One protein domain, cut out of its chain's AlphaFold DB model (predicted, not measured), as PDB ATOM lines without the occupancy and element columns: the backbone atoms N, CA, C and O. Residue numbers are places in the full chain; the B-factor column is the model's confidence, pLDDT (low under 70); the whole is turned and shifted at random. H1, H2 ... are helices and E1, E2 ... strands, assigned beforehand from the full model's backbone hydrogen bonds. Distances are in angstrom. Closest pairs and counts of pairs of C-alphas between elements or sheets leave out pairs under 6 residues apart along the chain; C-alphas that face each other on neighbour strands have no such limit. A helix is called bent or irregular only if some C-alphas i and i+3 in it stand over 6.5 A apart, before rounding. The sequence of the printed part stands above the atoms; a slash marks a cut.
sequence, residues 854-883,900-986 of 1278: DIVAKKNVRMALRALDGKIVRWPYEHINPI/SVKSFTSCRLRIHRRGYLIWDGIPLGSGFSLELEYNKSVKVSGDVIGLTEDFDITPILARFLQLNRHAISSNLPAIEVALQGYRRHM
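Overview. This is residues 854 to 883 and 900 to 986 of the 1278 residues of an uncharacterized protein of Pterula gracilis (UniProt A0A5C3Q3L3). A strongly twisted, curled antiparallel sheet makes one end of this elongated domain, with E1 and E2 as a long bent ribbon, and the long helix H4 runs to the other end. H1 packs on H4 with its residues 863 to 866 and only grazes the sheet with residues 865 to 866, and H3 only grazes the sheet, near E1, with its residues 959 to 963. The printed part has 117 residues, of mixed class, with four named helices and four named strands in the order H1 E1 E2 E3 E4 H2 H3 H4; the sheet order is E1 - E2 - E3 - E4. It is compact, with a radius of gyration of the C-alphas of 15.2 A, and spans 55 by 29 by 25 A.

Arrangement. Edge strand E1, residues 872 to 883, is antiparallel to E2, residues 900 to 912, with N 877 and O 904 2.9 A apart, within hydrogen-bond range. E2, E3, residues 929 to 935, and E4, residues 938 to 941, form a meander, each strand the antiparallel neighbour of the one before, in two hairpins; N 908 and O 933 are 2.8 A apart, as are N 932 and O 940. H2, residues 942 to 945, is only just at the sheet's level, at a height of 3.6 A. It only just touches H3, residues 955 to 963, with 3 pairs of C-alphas within 8 A, the closest those of Ile 945 and Leu 957, 5.3 A. H3 only grazes the sheet, with residues 959 to 963. H1, residues 854 to 866, only grazes it too, with residues 865 to 866. Residues 863 to 866 of H1 touch residues 968 to 972 of H4, residues 965 to 986, about perpendicular at 75 degrees; the closest C-alphas, those of Ala 864 and Ile 968, are 5.8 A apart. Every O i to N i+4 pair is within hydrogen-bond range in H1 and H3, 15 of 18 in H4, and H2 is too short for one.

Along the chain. H1 begins at C-alpha 854 (49.337, 9.152, 49.202). E1 is 28.5 A long and bends by 76 degrees at residue 875; E2 is 28.9 A long and bends by 80 degrees at residue 905. H4, 31.1 A long, ends at C-alpha 986 (68.448, -1.813, 33.491); it is only just irregular, C-alphas 970 and 973 being 7.0 A apart.

Size, cuts and confidence. The two C-alphas farthest apart, those of Ile 883 and Arg 984, are 55.7 A apart. Residues 884 to 899 are not printed; C-alphas 883 and 900 are 6.5 A apart across the cut. The link from E2 to E3, residues 913 to 928, is long. Mean pLDDT of the printed part is 89.6, and residue 883 is under 70.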
ATOM      1  N   ASP A 854      50.596   9.721  49.697       91.44
ATOM      2  CA  ASP A 854      49.337   9.152  49.202       91.44
ATOM      3  C   ASP A 854      49.557   8.206  48.012       91.44
ATOM      4  O   ASP A 854      49.065   7.074  48.021       91.44
ATOM      5  N   ILE A 855      50.370   8.616  47.035       93.25
ATOM      6  CA  ILE A 855      50.773   7.779  45.896       93.25
ATOM      7  C   ILE A 855      51.585   6.565  46.375       93.25
ATOM      8  O   ILE A 855      51.320   5.441  45.945       93.25
ATOM      9  N   VAL A 856      52.501   6.738  47.333       92.62
ATOM     10  CA  VAL A 856      53.253   5.625  47.946       92.62
ATOM     11  C   VAL A 856      52.319   4.632  48.656       92.62
ATOM     12  O   VAL A 856      52.490   3.420  48.514       92.62
ATOM     13  N   ALA A 857      51.290   5.102  49.370       90.88
ATOM     14  CA  ALA A 857      50.307   4.217  50.001       90.88
ATOM     15  C   ALA A 857      49.516   3.391  48.965       90.88
ATOM     16  O   ALA A 857      49.447   2.164  49.088       90.88
ATOM     17  N   LYS A 858      49.004   4.034  47.905       92.94
ATOM     18  CA  LYS A 858      48.310   3.379  46.774       92.94
ATOM     19  C   LYS A 858      49.216   2.366  46.053       92.94
ATOM     20  O   LYS A 858      48.796   1.245  45.755       92.94
ATOM     21  N   LYS A 859      50.494   2.701  45.851       92.06
ATOM     22  CA  LYS A 859      51.509   1.796  45.284       92.06
ATOM     23  C   LYS A 859      51.707   0.544  46.140       92.06
ATOM     24  O   LYS A 859      51.750  -0.564  45.605       92.06
ATOM     25  N   ASN A 860      51.758   0.688  47.463       92.31
ATOM     26  CA  ASN A 860      51.894  -0.455  48.365       92.31
ATOM     27  C   ASN A 860      50.650  -1.364  48.358       92.31
ATOM     28  O   ASN A 860      50.795  -2.584  48.447       92.31
ATOM     29  N   VAL A 861      49.441  -0.807  48.196       93.06
ATOM     30  CA  VAL A 861      48.209  -1.591  47.971       93.06
ATOM     31  C   VAL A 861      48.331  -2.426  46.693       93.06
ATOM     32  O   VAL A 861      48.086  -3.634  46.721       93.06
ATOM     33  N   ARG A 862      48.774  -1.820  45.585       93.38
ATOM     34  CA  ARG A 862      48.989  -2.522  44.308       93.38
ATOM     35  C   ARG A 862      50.040  -3.632  44.432       93.38
ATOM     36  O   ARG A 862      49.777  -4.766  44.032       93.38
ATOM     37  N   MET A 863      51.169  -3.373  45.090       92.50
ATOM     38  CA  MET A 863      52.192  -4.392  45.367       92.50
ATOM     39  C   MET A 863      51.667  -5.546  46.241       92.50
ATOM     40  O   MET A 863      51.920  -6.715  45.943       92.50
ATOM     41  N   ALA A 864      50.873  -5.250  47.276       93.19
ATOM     42  CA  ALA A 864      50.239  -6.269  48.113       93.19
ATOM     43  C   ALA A 864      49.245  -7.142  47.325       93.19
ATOM     44  O   ALA A 864      49.195  -8.356  47.525       93.19
ATOM     45  N   LEU A 865      48.500  -6.555  46.386       94.12
ATOM     46  CA  LEU A 865      47.606  -7.287  45.486       94.12
ATOM     47  C   LEU A 865      48.389  -8.144  44.471       94.12
ATOM     48  O   LEU A 865      48.008  -9.294  44.247       94.12
ATOM     49  N   ARG A 866      49.529  -7.668  43.935       92.44
ATOM     50  CA  ARG A 866      50.448  -8.498  43.119       92.44
ATOM     51  C   ARG A 866      50.980  -9.705  43.898       92.44
ATOM     52  O   ARG A 866      51.056 -10.794  43.335       92.44
ATOM     53  N   ALA A 867      51.269  -9.557  45.192       94.06
ATOM     54  CA  ALA A 867      51.702 -10.658  46.066       94.06
ATOM     55  C   ALA A 867      50.628 -11.748  46.291       94.06
ATOM     56  O   ALA A 867      50.957 -12.865  46.703       94.06
ATOM     57  N   LEU A 868      49.357 -11.452  45.999       94.50
ATOM     58  CA  LEU A 868      48.235 -12.394  46.067       94.50
ATOM     59  C   LEU A 868      47.859 -13.004  44.704       94.50
ATOM     60  O   LEU A 868      46.996 -13.883  44.653       94.50
ATOM     61  N   ASP A 869      48.495 -12.589  43.606       93.69
ATOM     62  CA  ASP A 869      48.123 -13.037  42.262       93.69
ATOM     63  C   ASP A 869      48.317 -14.549  42.066       93.69
ATOM     64  O   ASP A 869      49.344 -15.146  42.403       93.69
ATOM     65  N   GLY A 870      47.280 -15.196  41.542       91.62
ATOM     66  CA  GLY A 870      47.210 -16.637  41.349       91.62
ATOM     67  C   GLY A 870      47.111 -17.458  42.639       91.62
ATOM     68  O   GLY A 870      47.062 -18.691  42.526       91.62
ATOM     69  N   LYS A 871      47.069 -16.836  43.827       93.44
ATOM     70  CA  LYS A 871      46.985 -17.499  45.142       93.44
ATOM     71  C   LYS A 871      45.534 -17.668  45.602       93.44
ATOM     72  O   LYS A 871      44.625 -17.009  45.102       93.44
ATOM     73  N   ILE A 872      45.330 -18.565  46.567       93.44
ATOM     74  CA  ILE A 872      44.050 -18.715  47.269       93.44
ATOM     75  C   ILE A 872      44.002 -17.669  48.387       93.44
ATOM     76  O   ILE A 872      44.883 -17.649  49.247       93.44
ATOM     77  N   VAL A 873      42.983 -16.816  48.363       94.94
ATOM     78  CA  VAL A 873      42.742 -15.742  49.330       94.94
ATOM     79  C   VAL A 873      41.466 -16.013  50.124       94.94
ATOM     80  O   VAL A 873      40.527 -16.650  49.641       94.94
ATOM     81  N   ARG A 874      41.426 -15.530  51.365       93.69
ATOM     82  CA  ARG A 874      40.257 -15.577  52.247       93.69
ATOM     83  C   ARG A 874      39.423 -14.320  52.038       93.69
ATOM     84  O   ARG A 874      39.857 -13.227  52.402       93.69
ATOM     85  N   TRP A 875      38.232 -14.488  51.474       94.25
ATOM     86  CA  TRP A 875      37.211 -13.447  51.410       94.25
ATOM     87  C   TRP A 875      35.822 -14.094  51.380       94.25
ATOM     88  O   TRP A 875      35.505 -14.767  50.390       94.25
ATOM     89  N   PRO A 876      35.011 -13.954  52.446       90.94
ATOM     90  CA  PRO A 876      33.675 -14.524  52.476       90.94
ATOM     91  C   PRO A 876      32.768 -13.792  51.482       90.94
ATOM     92  O   PRO A 876      32.679 -12.566  51.507       90.94
ATOM     93  N   TYR A 877      32.094 -14.543  50.614       89.75
ATOM     94  CA  TYR A 877      31.183 -14.003  49.607       89.75
ATOM     95  C   TYR A 877      29.954 -14.894  49.462       89.75
ATOM     96  O   TYR A 877      30.065 -16.110  49.297       89.75
ATOM     97  N   GLU A 878      28.778 -14.276  49.504       88.56
ATOM     98  CA  GLU A 878      27.500 -14.939  49.275       88.56
ATOM     99  C   GLU A 878      27.021 -14.642  47.860       88.56
ATOM    100  O   GLU A 878      26.623 -13.527  47.521       88.56
ATOM    101  N   HIS A 879      27.071 -15.660  47.008       85.62
ATOM    102  CA  HIS A 879      26.648 -15.539  45.627       85.62
ATOM    103  C   HIS A 879      25.174 -15.925  45.494       85.62
ATOM    104  O   HIS A 879      24.809 -17.096  45.639       85.62
ATOM    105  N   ILE A 880      24.329 -14.934  45.215       84.69
ATOM    106  CA  ILE A 880      22.881 -15.097  45.077       84.69
ATOM    107  C   ILE A 880      22.541 -15.348  43.604       84.69
ATOM    108  O   ILE A 880      22.587 -14.432  42.786       84.69
ATOM    109  N   ASN A 881      22.161 -16.582  43.268       75.31
ATOM    110  CA  ASN A 881      21.609 -16.921  41.958       75.31
ATOM    111  C   ASN A 881      20.073 -16.857  41.992       75.31
ATOM    112  O   ASN A 881      19.470 -17.573  42.800       75.31
ATOM    113  N   PRO A 882      19.415 -16.076  41.116       70.31
ATOM    114  CA  PRO A 882      17.979 -16.200  40.905       70.31
ATOM    115  C   PRO A 882      17.680 -17.522  40.179       70.31
ATOM    116  O   PRO A 882      18.045 -17.715  39.020       70.31
ATOM    117  N   ILE A 883      17.009 -18.445  40.863       62.41
ATOM    118  CA  ILE A 883      16.426 -19.642  40.254       62.41
ATOM    119  C   ILE A 883      15.059 -19.235  39.702       62.41
ATOM    120  O   ILE A 883      14.123 -19.025  40.466       62.41
ATOM    121  N   SER A 900      18.833 -18.904  45.228       76.88
ATOM    122  CA  SER A 900      19.843 -19.824  45.761       76.88
ATOM    123  C   SER A 900      21.067 -19.032  46.191       76.88
ATOM    124  O   SER A 900      21.782 -18.477  45.356       76.88
ATOM    125  N   VAL A 901      21.305 -18.992  47.499       82.62
ATOM    126  CA  VAL A 901      22.529 -18.434  48.074       82.62
ATOM    127  C   VAL A 901      23.578 -19.540  48.139       82.62
ATOM    128  O   VAL A 901      23.329 -20.608  48.697       82.62
ATOM    129  N   LYS A 902      24.755 -19.292  47.563       85.19
ATOM    130  CA  LYS A 902      25.943 -20.137  47.732       85.19
ATOM    131  C   LYS A 902      27.004 -19.324  48.457       85.19
ATOM    132  O   LYS A 902      27.529 -18.364  47.894       85.19
ATOM    133  N   SER A 903      27.289 -19.692  49.701       87.25
ATOM    134  CA  SER A 903      28.354 -19.084  50.489       87.25
ATOM    135  C   SER A 903      29.705 -19.688  50.114       87.25
ATOM    136  O   SER A 903      29.863 -20.900  49.970       87.25
ATOM    137  N   PHE A 904      30.699 -18.822  49.955       90.75
ATOM    138  CA  PHE A 904      32.086 -19.196  49.737       90.75
ATOM    139  C   PHE A 904      32.973 -18.496  50.764       90.75
ATOM    140  O   PHE A 904      32.723 -17.349  51.124       90.75
ATOM    141  N   THR A 905      34.033 -19.165  51.216       89.06
ATOM    142  CA  THR A 905      34.968 -18.648  52.237       89.06
ATOM    143  C   THR A 905      36.332 -18.253  51.667       89.06
ATOM    144  O   THR A 905      37.066 -17.470  52.275       89.06
ATOM    145  N   SER A 906      36.687 -18.793  50.500       92.69
ATOM    146  CA  SER A 906      37.946 -18.529  49.807       92.69
ATOM    147  C   SER A 906      37.765 -18.570  48.292       92.69
ATOM    148  O   SER A 906      36.868 -19.240  47.780       92.69
ATOM    149  N   CYS A 907      38.622 -17.838  47.588       93.31
ATOM    150  CA  CYS A 907      38.679 -17.754  46.131       93.31
ATOM    151  C   CYS A 907      40.129 -17.712  45.662       93.31
ATOM    152  O   CYS A 907      41.051 -17.508  46.453       93.31
ATOM    153  N   ARG A 908      40.344 -17.875  44.360       95.19
ATOM    154  CA  ARG A 908      41.624 -17.580  43.725       95.19
ATOM    155  C   ARG A 908      41.609 -16.149  43.194       95.19
ATOM    156  O   ARG A 908      40.777 -15.829  42.349       95.19
ATOM    157  N   LEU A 909      42.530 -15.309  43.658       94.62
ATOM    158  CA  LEU A 909      42.711 -13.963  43.106       94.62
ATOM    159  C   LEU A 909      43.515 -14.050  41.803       94.62
ATOM    160  O   LEU A 909      44.487 -14.806  41.718       94.62
ATOM    161  N   ARG A 910      43.116 -13.284  40.787       93.44
ATOM    162  CA  ARG A 910      43.848 -13.123  39.525       93.44
ATOM    163  C   ARG A 910      43.934 -11.663  39.104       93.44
ATOM    164  O   ARG A 910      42.935 -10.948  39.149       93.44
ATOM    165  N   ILE A 911      45.108 -11.254  38.629       91.62
ATOM    166  CA  ILE A 911      45.333  -9.967  37.963       91.62
ATOM    167  C   ILE A 911      45.346 -10.176  36.447       91.62
ATOM    168  O   ILE A 911      46.268 -10.781  35.887       91.62
ATOM    169  N   HIS A 912      44.346  -9.618  35.769       89.00
ATOM    170  CA  HIS A 912      44.337  -9.489  34.314       89.00
ATOM    171  C   HIS A 912      45.249  -8.337  33.892       89.00
ATOM    172  O   HIS A 912      45.054  -7.191  34.300       89.00
ATOM    173  N   ARG A 913      46.241  -8.665  33.061       84.19
ATOM    174  CA  ARG A 913      47.260  -7.745  32.537       84.19
ATOM    175  C   ARG A 913      47.018  -7.486  31.052       84.19
ATOM    176  O   ARG A 913      46.587  -8.387  30.330       84.19
ATOM    177  N   ARG A 914      47.317  -6.268  30.594       80.81
ATOM    178  CA  ARG A 914      47.329  -5.890  29.165       80.81
ATOM    179  C   ARG A 914      48.755  -5.889  28.602       80.81
ATOM    180  O   ARG A 914      48.941  -6.149  27.414       80.81
ATOM    181  N   GLY A 915      49.736  -5.637  29.463       76.12
ATOM    182  CA  GLY A 915      51.161  -5.630  29.176       76.12
ATOM    183  C   GLY A 915      51.839  -6.991  29.254       76.12
ATOM    184  O   GLY A 915      51.349  -7.931  29.884       76.12
ATOM    185  N   TYR A 916      53.015  -7.074  28.633       78.94
ATOM    186  CA  TYR A 916      53.887  -8.246  28.662       78.94
ATOM    187  C   TYR A 916      55.309  -7.822  29.038       78.94
ATOM    188  O   TYR A 916      56.107  -7.462  28.179       78.94
ATOM    189  N   LEU A 917      55.593  -7.877  30.339       85.81
ATOM    190  CA  LEU A 917      56.924  -7.781  30.935       85.81
ATOM    191  C   LEU A 917      57.041  -8.944  31.926       85.81
ATOM    192  O   LEU A 917      56.192  -9.078  32.817       85.81
ATOM    193  N   ILE A 918      58.049  -9.802  31.757       85.88
ATOM    194  CA  ILE A 918      58.313 -10.945  32.642       85.88
ATOM    195  C   ILE A 918      59.764 -10.856  33.104       85.88
ATOM    196  O   ILE A 918      60.676 -10.797  32.285       85.88
ATOM    197  N   TRP A 919      59.985 -10.866  34.414       87.75
ATOM    198  CA  TRP A 919      61.320 -10.832  35.009       87.75
ATOM    199  C   TRP A 919      61.416 -11.898  36.099       87.75
ATOM    200  O   TRP A 919      60.525 -11.975  36.939       87.75
ATOM    201  N   ASP A 920      62.435 -12.759  36.052       87.19
ATOM    202  CA  ASP A 920      62.618 -13.902  36.968       87.19
ATOM    203  C   ASP A 920      61.349 -14.770  37.150       87.19
ATOM    204  O   ASP A 920      61.021 -15.250  38.233       87.19
ATOM    205  N   GLY A 921      60.581 -14.944  36.066       84.69
ATOM    206  CA  GLY A 921      59.300 -15.664  36.062       84.69
ATOM    207  C   GLY A 921      58.108 -14.887  36.642       84.69
ATOM    208  O   GLY A 921      56.981 -15.383  36.595       84.69
ATOM    209  N   ILE A 922      58.314 -13.665  37.141       87.88
ATOM    210  CA  ILE A 922      57.278 -12.798  37.713       87.88
ATOM    211  C   ILE A 922      56.711 -11.849  36.634       87.88
ATOM    212  O   ILE A 922      57.465 -11.119  35.987       87.88
ATOM    213  N   PRO A 923      55.380 -11.817  36.423       87.62
ATOM    214  CA  PRO A 923      54.743 -10.933  35.447       87.62
ATOM    215  C   PRO A 923      54.563  -9.500  35.990       87.62
ATOM    216  O   PRO A 923      53.595  -9.183  36.697       87.62
ATOM    217  N   LEU A 924      55.494  -8.624  35.604       87.06
ATOM    218  CA  LEU A 924      55.569  -7.202  35.969       87.06
ATOM    219  C   LEU A 924      54.865  -6.260  34.966       87.06
ATOM    220  O   LEU A 924      54.937  -5.048  35.121       87.06
ATOM    221  N   GLY A 925      54.179  -6.796  33.950       85.62
ATOM    222  CA  GLY A 925      53.495  -5.999  32.921       85.62
ATOM    223  C   GLY A 925      52.377  -5.074  33.427       85.62
ATOM    224  O   GLY A 925      51.849  -5.246  34.535       85.62
ATOM    225  N   SER A 926      52.016  -4.115  32.568       87.06
ATOM    226  CA  SER A 926      50.901  -3.174  32.729       87.06
ATOM    227  C   SER A 926      49.526  -3.858  32.719       87.06
ATOM    228  O   SER A 926      49.340  -4.966  32.199       87.06
ATOM    229  N   GLY A 927      48.528  -3.175  33.267       85.38
ATOM    230  CA  GLY A 927      47.154  -3.652  33.383       85.38
ATOM    231  C   GLY A 927      46.898  -4.286  34.746       85.38
ATOM    232  O   GLY A 927      47.610  -5.196  35.171       85.38
ATOM    233  N   PHE A 928      45.866  -3.785  35.422       87.06
ATOM    234  CA  PHE A 928      45.588  -4.091  36.823       87.06
ATOM    235  C   PHE A 928      44.079  -4.255  37.077       87.06
ATOM    236  O   PHE A 928      43.484  -3.520  37.860       87.06
ATOM    237  N   SER A 929      43.417  -5.198  36.394       88.81
ATOM    238  CA  SER A 929      42.015  -5.542  36.699       88.81
ATOM    239  C   SER A 929      41.914  -6.871  37.452       88.81
ATOM    240  O   SER A 929      42.429  -7.891  36.992       88.81
ATOM    241  N   LEU A 930      41.255  -6.851  38.615       91.25
ATOM    242  CA  LEU A 930      41.122  -8.005  39.510       91.25
ATOM    243  C   LEU A 930      39.921  -8.888  39.162       91.25
ATOM    244  O   LEU A 930      38.820  -8.395  38.924       91.25
ATOM    245  N   GLU A 931      40.128 -10.201  39.230       94.00
ATOM    246  CA  GLU A 931      39.085 -11.225  39.172       94.00
ATOM    247  C   GLU A 931      39.238 -12.175  40.372       94.00
ATOM    248  O   GLU A 931      40.321 -12.706  40.634       94.00
ATOM    249  N   LEU A 932      38.148 -12.390  41.109       93.50
ATOM    250  CA  LEU A 932      38.050 -13.329  42.224       93.50
ATOM    251  C   LEU A 932      37.316 -14.587  41.742       93.50
ATOM    252  O   LEU A 932      36.093 -14.589  41.588       93.50
ATOM    253  N   GLU A 933      38.061 -15.660  41.476       94.31
ATOM    254  CA  GLU A 933      37.520 -16.945  41.027       94.31
ATOM    255  C   GLU A 933      37.145 -17.820  42.234       94.31
ATOM    256  O   GLU A 933      38.005 -18.453  42.850       94.31
ATOM    257  N   TYR A 934      35.857 -17.876  42.571       91.25
ATOM    258  CA  TYR A 934      35.325 -18.767  43.610       91.25
ATOM    259  C   TYR A 934      35.067 -20.181  43.076       91.25
ATOM    260  O   TYR A 934      35.316 -21.174  43.757       91.25
ATOM    261  N   ASN A 935      34.581 -20.284  41.837       88.06
ATOM    262  CA  ASN A 935      34.406 -21.538  41.101       88.06
ATOM    263  C   ASN A 935      34.401 -21.235  39.587       88.06
ATOM    264  O   ASN A 935      34.293 -20.077  39.188       88.06
ATOM    265  N   LYS A 936      34.439 -22.257  38.722       84.38
ATOM    266  CA  LYS A 936      34.353 -22.119  37.252       84.38
ATOM    267  C   LYS A 936      33.175 -21.250  36.782       84.38
ATOM    268  O   LYS A 936      33.291 -20.597  35.753       84.38
ATOM    269  N   SER A 937      32.066 -21.256  37.525       81.69
ATOM    270  CA  SER A 937      30.840 -20.501  37.233       81.69
ATOM    271  C   SER A 937      30.629 -19.255  38.104       81.69
ATOM    272  O   SER A 937      29.628 -18.576  37.921       81.69
ATOM    273  N   VAL A 938      31.497 -18.985  39.087       87.31
ATOM    274  CA  VAL A 938      31.341 -17.857  40.023       87.31
ATOM    275  C   VAL A 938      32.637 -17.070  40.048       87.31
ATOM    276  O   VAL A 938      33.628 -17.478  40.661       87.31
ATOM    277  N   LYS A 939      32.602 -15.939  39.352       91.69
ATOM    278  CA  LYS A 939      33.708 -15.006  39.208       91.69
ATOM    279  C   LYS A 939      33.210 -13.597  39.472       91.69
ATOM    280  O   LYS A 939      32.130 -13.247  39.002       91.69
ATOM    281  N   VAL A 940      33.972 -12.811  40.223       90.62
ATOM    282  CA  VAL A 940      33.543 -11.476  40.666       90.62
ATOM    283  C   VAL A 940      34.676 -10.462  40.541       90.62
ATOM    284  O   VAL A 940      35.850 -10.825  40.604       90.62
ATOM    285  N   SER A 941      34.309  -9.197  40.342       91.00
ATOM    286  CA  SER A 941      35.238  -8.067  40.234       91.00
ATOM    287  C   SER A 941      35.897  -7.717  41.578       91.00
ATOM    288  O   SER A 941      35.413  -8.104  42.647       91.00
ATOM    289  N   GLY A 942      36.979  -6.934  41.525       86.69
ATOM    290  CA  GLY A 942      37.645  -6.352  42.696       86.69
ATOM    291  C   GLY A 942      36.767  -5.400  43.523       86.69
ATOM    292  O   GLY A 942      37.057  -5.168  44.694       86.69
ATOM    293  N   ASP A 943      35.656  -4.914  42.974       89.75
ATOM    294  CA  ASP A 943      34.722  -4.012  43.670       89.75
ATOM    295  C   ASP A 943      34.172  -4.643  44.968       89.75
ATOM    296  O   ASP A 943      33.932  -3.961  45.962       89.75
ATOM    297  N   VAL A 944      34.059  -5.979  45.006       89.38
ATOM    298  CA  VAL A 944      33.563  -6.756  46.161       89.38
ATOM    299  C   VAL A 944      34.530  -6.754  47.354       89.38
ATOM    300  O   VAL A 944      34.106  -6.994  48.485       89.38
ATOM    301  N   ILE A 945      35.815  -6.458  47.133       90.38
ATOM    302  CA  ILE A 945      36.798  -6.206  48.205       90.38
ATOM    303  C   ILE A 945      36.984  -4.704  48.479       90.38
ATOM    304  O   ILE A 945      37.903  -4.326  49.199       90.38
ATOM    305  N   GLY A 946      36.117  -3.842  47.934       86.81
ATOM    306  CA  GLY A 946      36.174  -2.393  48.126       86.81
ATOM    307  C   GLY A 946      37.352  -1.720  47.423       86.81
ATOM    308  O   GLY A 946      37.879  -0.737  47.942       86.81
ATOM    309  N   LEU A 947      37.799  -2.257  46.285       88.50
ATOM    310  CA  LEU A 947      38.797  -1.606  45.438       88.50
ATOM    311  C   LEU A 947      38.167  -0.399  44.715       88.50
ATOM    312  O   LEU A 947      37.130  -0.555  44.078       88.50
ATOM    313  N   THR A 948      38.794   0.779  44.782       86.75
ATOM    314  CA  THR A 948      38.447   1.936  43.932       86.75
ATOM    315  C   THR A 948      39.341   1.984  42.691       86.75
ATOM    316  O   THR A 948      40.413   1.375  42.676       86.75
ATOM    317  N   GLU A 949      38.944   2.732  41.655       80.56
ATOM    318  CA  GLU A 949      39.778   2.914  40.451       80.56
ATOM    319  C   GLU A 949      41.141   3.560  40.764       80.56
ATOM    320  O   GLU A 949      42.146   3.230  40.133       80.56
ATOM    321  N   ASP A 950      41.184   4.406  41.796       81.69
ATOM    322  CA  ASP A 950      42.374   5.114  42.274       81.69
ATOM    323  C   ASP A 950      43.173   4.358  43.355       81.69
ATOM    324  O   ASP A 950      44.140   4.902  43.900       81.69
ATOM    325  N   PHE A 951      42.810   3.105  43.657       87.81
ATOM    326  CA  PHE A 951      43.490   2.225  44.625       87.81
ATOM    327  C   PHE A 951      43.542   2.765  46.068       87.81
ATOM    328  O   PHE A 951      44.487   2.491  46.815       87.81
ATOM    329  N   ASP A 952      42.519   3.515  46.479       88.31
ATOM    330  CA  ASP A 952      42.393   4.023  47.846       88.31
ATOM    331  C   ASP A 952      42.091   2.918  48.862       88.31
ATOM    332  O   ASP A 952      41.402   1.931  48.588       88.31
ATOM    333  N   ILE A 953      42.594   3.107  50.081       87.94
ATOM    334  CA  ILE A 953      42.400   2.169  51.189       87.94
ATOM    335  C   ILE A 953      41.007   2.391  51.782       87.94
ATOM    336  O   ILE A 953      40.802   3.248  52.640       87.94
ATOM    337  N   THR A 954      40.038   1.601  51.324       91.19
ATOM    338  CA  THR A 954      38.707   1.524  51.939       91.19
ATOM    339  C   THR A 954      38.726   0.606  53.176       91.19
ATOM    340  O   THR A 954      39.587  -0.276  53.268       91.19
ATOM    341  N   PRO A 955      37.762   0.722  54.118       90.69
ATOM    342  CA  PRO A 955      37.678  -0.188  55.268       90.69
ATOM    343  C   PRO A 955      37.559  -1.666  54.855       90.69
ATOM    344  O   PRO A 955      38.094  -2.561  55.512       90.69
ATOM    345  N   ILE A 956      36.859  -1.924  53.745       92.44
ATOM    346  CA  ILE A 956      36.644  -3.264  53.189       92.44
ATOM    347  C   ILE A 956      37.967  -3.820  52.644       92.44
ATOM    348  O   ILE A 956      38.332  -4.955  52.966       92.44
ATOM    349  N   LEU A 957      38.731  -3.002  51.911       92.62
ATOM    350  CA  LEU A 957      40.031  -3.387  51.366       92.62
ATOM    351  C   LEU A 957      41.073  -3.591  52.473       92.62
ATOM    352  O   LEU A 957      41.810  -4.575  52.442       92.62
ATOM    353  N   ALA A 958      41.089  -2.731  53.495       90.81
ATOM    354  CA  ALA A 958      41.930  -2.905  54.679       90.81
ATOM    355  C   ALA A 958      41.644  -4.247  55.382       90.81
ATOM    356  O   ALA A 958      42.571  -5.007  55.674       90.81
ATOM    357  N   ARG A 959      40.361  -4.603  55.562       92.81
ATOM    358  CA  ARG A 959      39.950  -5.914  56.095       92.81
ATOM    359  C   ARG A 959      40.407  -7.070  55.201       92.81
ATOM    360  O   ARG A 959      40.906  -8.068  55.722       92.81
ATOM    361  N   PHE A 960      40.267  -6.958  53.879       94.19
ATOM    362  CA  PHE A 960      40.729  -7.978  52.931       94.19
ATOM    363  C   PHE A 960      42.250  -8.196  53.011       94.19
ATOM    364  O   PHE A 960      42.706  -9.340  53.109       94.19
ATOM    365  N   LEU A 961      43.039  -7.118  53.030       93.81
ATOM    366  CA  LEU A 961      44.498  -7.184  53.151       93.81
ATOM    367  C   LEU A 961      44.924  -7.771  54.507       93.81
ATOM    368  O   LEU A 961      45.816  -8.618  54.548       93.81
ATOM    369  N   GLN A 962      44.249  -7.407  55.601       92.81
ATOM    370  CA  GLN A 962      44.519  -7.955  56.934       92.81
ATOM    371  C   GLN A 962      44.217  -9.463  57.018       92.81
ATOM    372  O   GLN A 962      45.038 -10.222  57.534       92.81
ATOM    373  N   LEU A 963      43.092  -9.930  56.455       93.75
ATOM    374  CA  LEU A 963      42.739 -11.361  56.393       93.75
ATOM    375  C   LEU A 963      43.766 -12.205  55.621       93.75
ATOM    376  O   LEU A 963      43.929 -13.394  55.903       93.75
ATOM    377  N   ASN A 964      44.459 -11.595  54.656       95.12
ATOM    378  CA  ASN A 964      45.423 -12.250  53.771       95.12
ATOM    379  C   ASN A 964      46.884 -11.879  54.080       95.12
ATOM    380  O   ASN A 964      47.796 -12.278  53.349       95.12
ATOM    381  N   ARG A 965      47.128 -11.177  55.195       92.62
ATOM    382  CA  ARG A 965      48.429 -10.612  55.582       92.62
ATOM    383  C   ARG A 965      49.580 -11.615  55.524       92.62
ATOM    384  O   ARG A 965      50.639 -11.259  55.025       92.62
ATOM    385  N   HIS A 966      49.366 -12.852  55.978       92.12
ATOM    386  CA  HIS A 966      50.387 -13.909  55.946       92.12
ATOM    387  C   HIS A 966      50.879 -14.204  54.517       92.12
ATOM    388  O   HIS A 966      52.084 -14.259  54.275       92.12
ATOM    389  N   ALA A 967      49.952 -14.347  53.561       91.88
ATOM    390  CA  ALA A 967      50.270 -14.622  52.160       91.88
ATOM    391  C   ALA A 967      50.925 -13.418  51.462       91.88
ATOM    392  O   ALA A 967      51.792 -13.600  50.610       91.88
ATOM    393  N   ILE A 968      50.563 -12.191  51.857       92.88
ATOM    394  CA  ILE A 968      51.262 -10.982  51.400       92.88
ATOM    395  C   ILE A 968      52.703 -11.002  51.928       92.88
ATOM    396  O   ILE A 968      53.638 -10.903  51.140       92.88
ATOM    397  N   SER A 969      52.904 -11.202  53.237       91.62
ATOM    398  CA  SER A 969      54.243 -11.194  53.844       91.62
ATOM    399  C   SER A 969      55.169 -12.307  53.347       91.62
ATOM    400  O   SER A 969      56.378 -12.104  53.348       91.62
ATOM    401  N   SER A 970      54.638 -13.454  52.907       91.75
ATOM    402  CA  SER A 970      55.457 -14.538  52.349       91.75
ATOM    403  C   SER A 970      55.883 -14.296  50.899       91.75
ATOM    404  O   SER A 970      56.955 -14.741  50.501       91.75
ATOM    405  N   ASN A 971      55.052 -13.621  50.095       91.44
ATOM    406  CA  ASN A 971      55.262 -13.511  48.645       91.44
ATOM    407  C   ASN A 971      55.827 -12.149  48.216       91.44
ATOM    408  O   ASN A 971      56.548 -12.082  47.221       91.44
ATOM    409  N   LEU A 972      55.507 -11.072  48.940       93.00
ATOM    410  CA  LEU A 972      55.932  -9.711  48.603       93.00
ATOM    411  C   LEU A 972      57.466  -9.561  48.494       93.00
ATOM    412  O   LEU A 972      57.894  -8.992  47.489       93.00
ATOM    413  N   PRO A 973      58.302 -10.133  49.393       93.94
ATOM    414  CA  PRO A 973      59.758 -10.014  49.278       93.94
ATOM    415  C   PRO A 973      60.318 -10.569  47.961       93.94
ATOM    416  O   PRO A 973      61.256 -10.004  47.410       93.94
ATOM    417  N   ALA A 974      59.727 -11.634  47.406       92.06
ATOM    418  CA  ALA A 974      60.163 -12.189  46.123       92.06
ATOM    419  C   ALA A 974      59.873 -11.235  44.947       92.06
ATOM    420  O   ALA A 974      60.683 -11.120  44.031       92.06
ATOM    421  N   ILE A 975      58.746 -10.513  44.992       91.94
ATOM    422  CA  ILE A 975      58.396  -9.500  43.984       91.94
ATOM    423  C   ILE A 975      59.282  -8.259  44.142       91.94
ATOM    424  O   ILE A 975      59.740  -7.712  43.143       91.94
ATOM    425  N   GLU A 976      59.560  -7.829  45.375       92.94
ATOM    426  CA  GLU A 976      60.471  -6.712  45.657       92.94
ATOM    427  C   GLU A 976      61.900  -7.014  45.181       92.94
ATOM    428  O   GLU A 976      62.499  -6.177  44.507       92.94
ATOM    429  N   VAL A 977      62.418  -8.221  45.440       94.00
ATOM    430  CA  VAL A 977      63.728  -8.675  44.941       94.00
ATOM    431  C   VAL A 977      63.758  -8.718  43.413       94.00
ATOM    432  O   VAL A 977      64.695  -8.184  42.823       94.00
ATOM    433  N   ALA A 978      62.730  -9.266  42.755       92.44
ATOM    434  CA  ALA A 978      62.648  -9.277  41.292       92.44
ATOM    435  C   ALA A 978      62.567  -7.857  40.697       92.44
ATOM    436  O   ALA A 978      63.224  -7.563  39.701       92.44
ATOM    437  N   LEU A 979      61.816  -6.943  41.321       92.31
ATOM    438  CA  LEU A 979      61.723  -5.546  40.886       92.31
ATOM    439  C   LEU A 979      63.053  -4.798  41.069       92.31
ATOM    440  O   LEU A 979      63.468  -4.054  40.180       92.31
ATOM    441  N   GLN A 980      63.747  -5.013  42.189       93.44
ATOM    442  CA  GLN A 980      65.094  -4.480  42.410       93.44
ATOM    443  C   GLN A 980      66.111  -5.080  41.429       93.44
ATOM    444  O   GLN A 980      66.968  -4.349  40.936       93.44
ATOM    445  N   GLY A 981      65.995  -6.375  41.114       93.19
ATOM    446  CA  GLY A 981      66.790  -7.075  40.105       93.19
ATOM    447  C   GLY A 981      66.611  -6.468  38.716       93.19
ATOM    448  O   GLY A 981      67.593  -6.049  38.111       93.19
ATOM    449  N   TYR A 982      65.363  -6.293  38.269       91.75
ATOM    450  CA  TYR A 982      65.028  -5.606  37.020       91.75
ATOM    451  C   TYR A 982      65.627  -4.191  36.962       91.75
ATOM    452  O   TYR A 982      66.341  -3.856  36.020       91.75
ATOM    453  N   ARG A 983      65.418  -3.359  37.992       93.19
ATOM    454  CA  ARG A 983      65.974  -1.990  38.030       93.19
ATOM    455  C   ARG A 983      67.496  -1.959  38.006       93.19
ATOM    456  O   ARG A 983      68.082  -1.075  37.383       93.19
ATOM    457  N   ARG A 984      68.135  -2.897  38.708       93.75
ATOM    458  CA  ARG A 984      69.590  -3.048  38.723       93.75
ATOM    459  C   ARG A 984      70.097  -3.440  37.339       93.75
ATOM    460  O   ARG A 984      70.956  -2.737  36.826       93.75
ATOM    461  N   HIS A 985      69.494  -4.451  36.715       91.25
ATOM    462  CA  HIS A 985      69.822  -4.883  35.360       91.25
ATOM    463  C   HIS A 985      69.699  -3.744  34.344       91.25
ATOM    464  O   HIS A 985      70.634  -3.513  33.588       91.25
ATOM    465  N   MET A 986      68.603  -2.974  34.374       88.81
ATOM    466  CA  MET A 986      68.448  -1.813  33.491       88.81
ATOM    467  C   MET A 986      69.572  -0.788  33.704       88.81
ATOM    468  O   MET A 986      70.164  -0.315  32.738       88.81
TER     469      MET A 986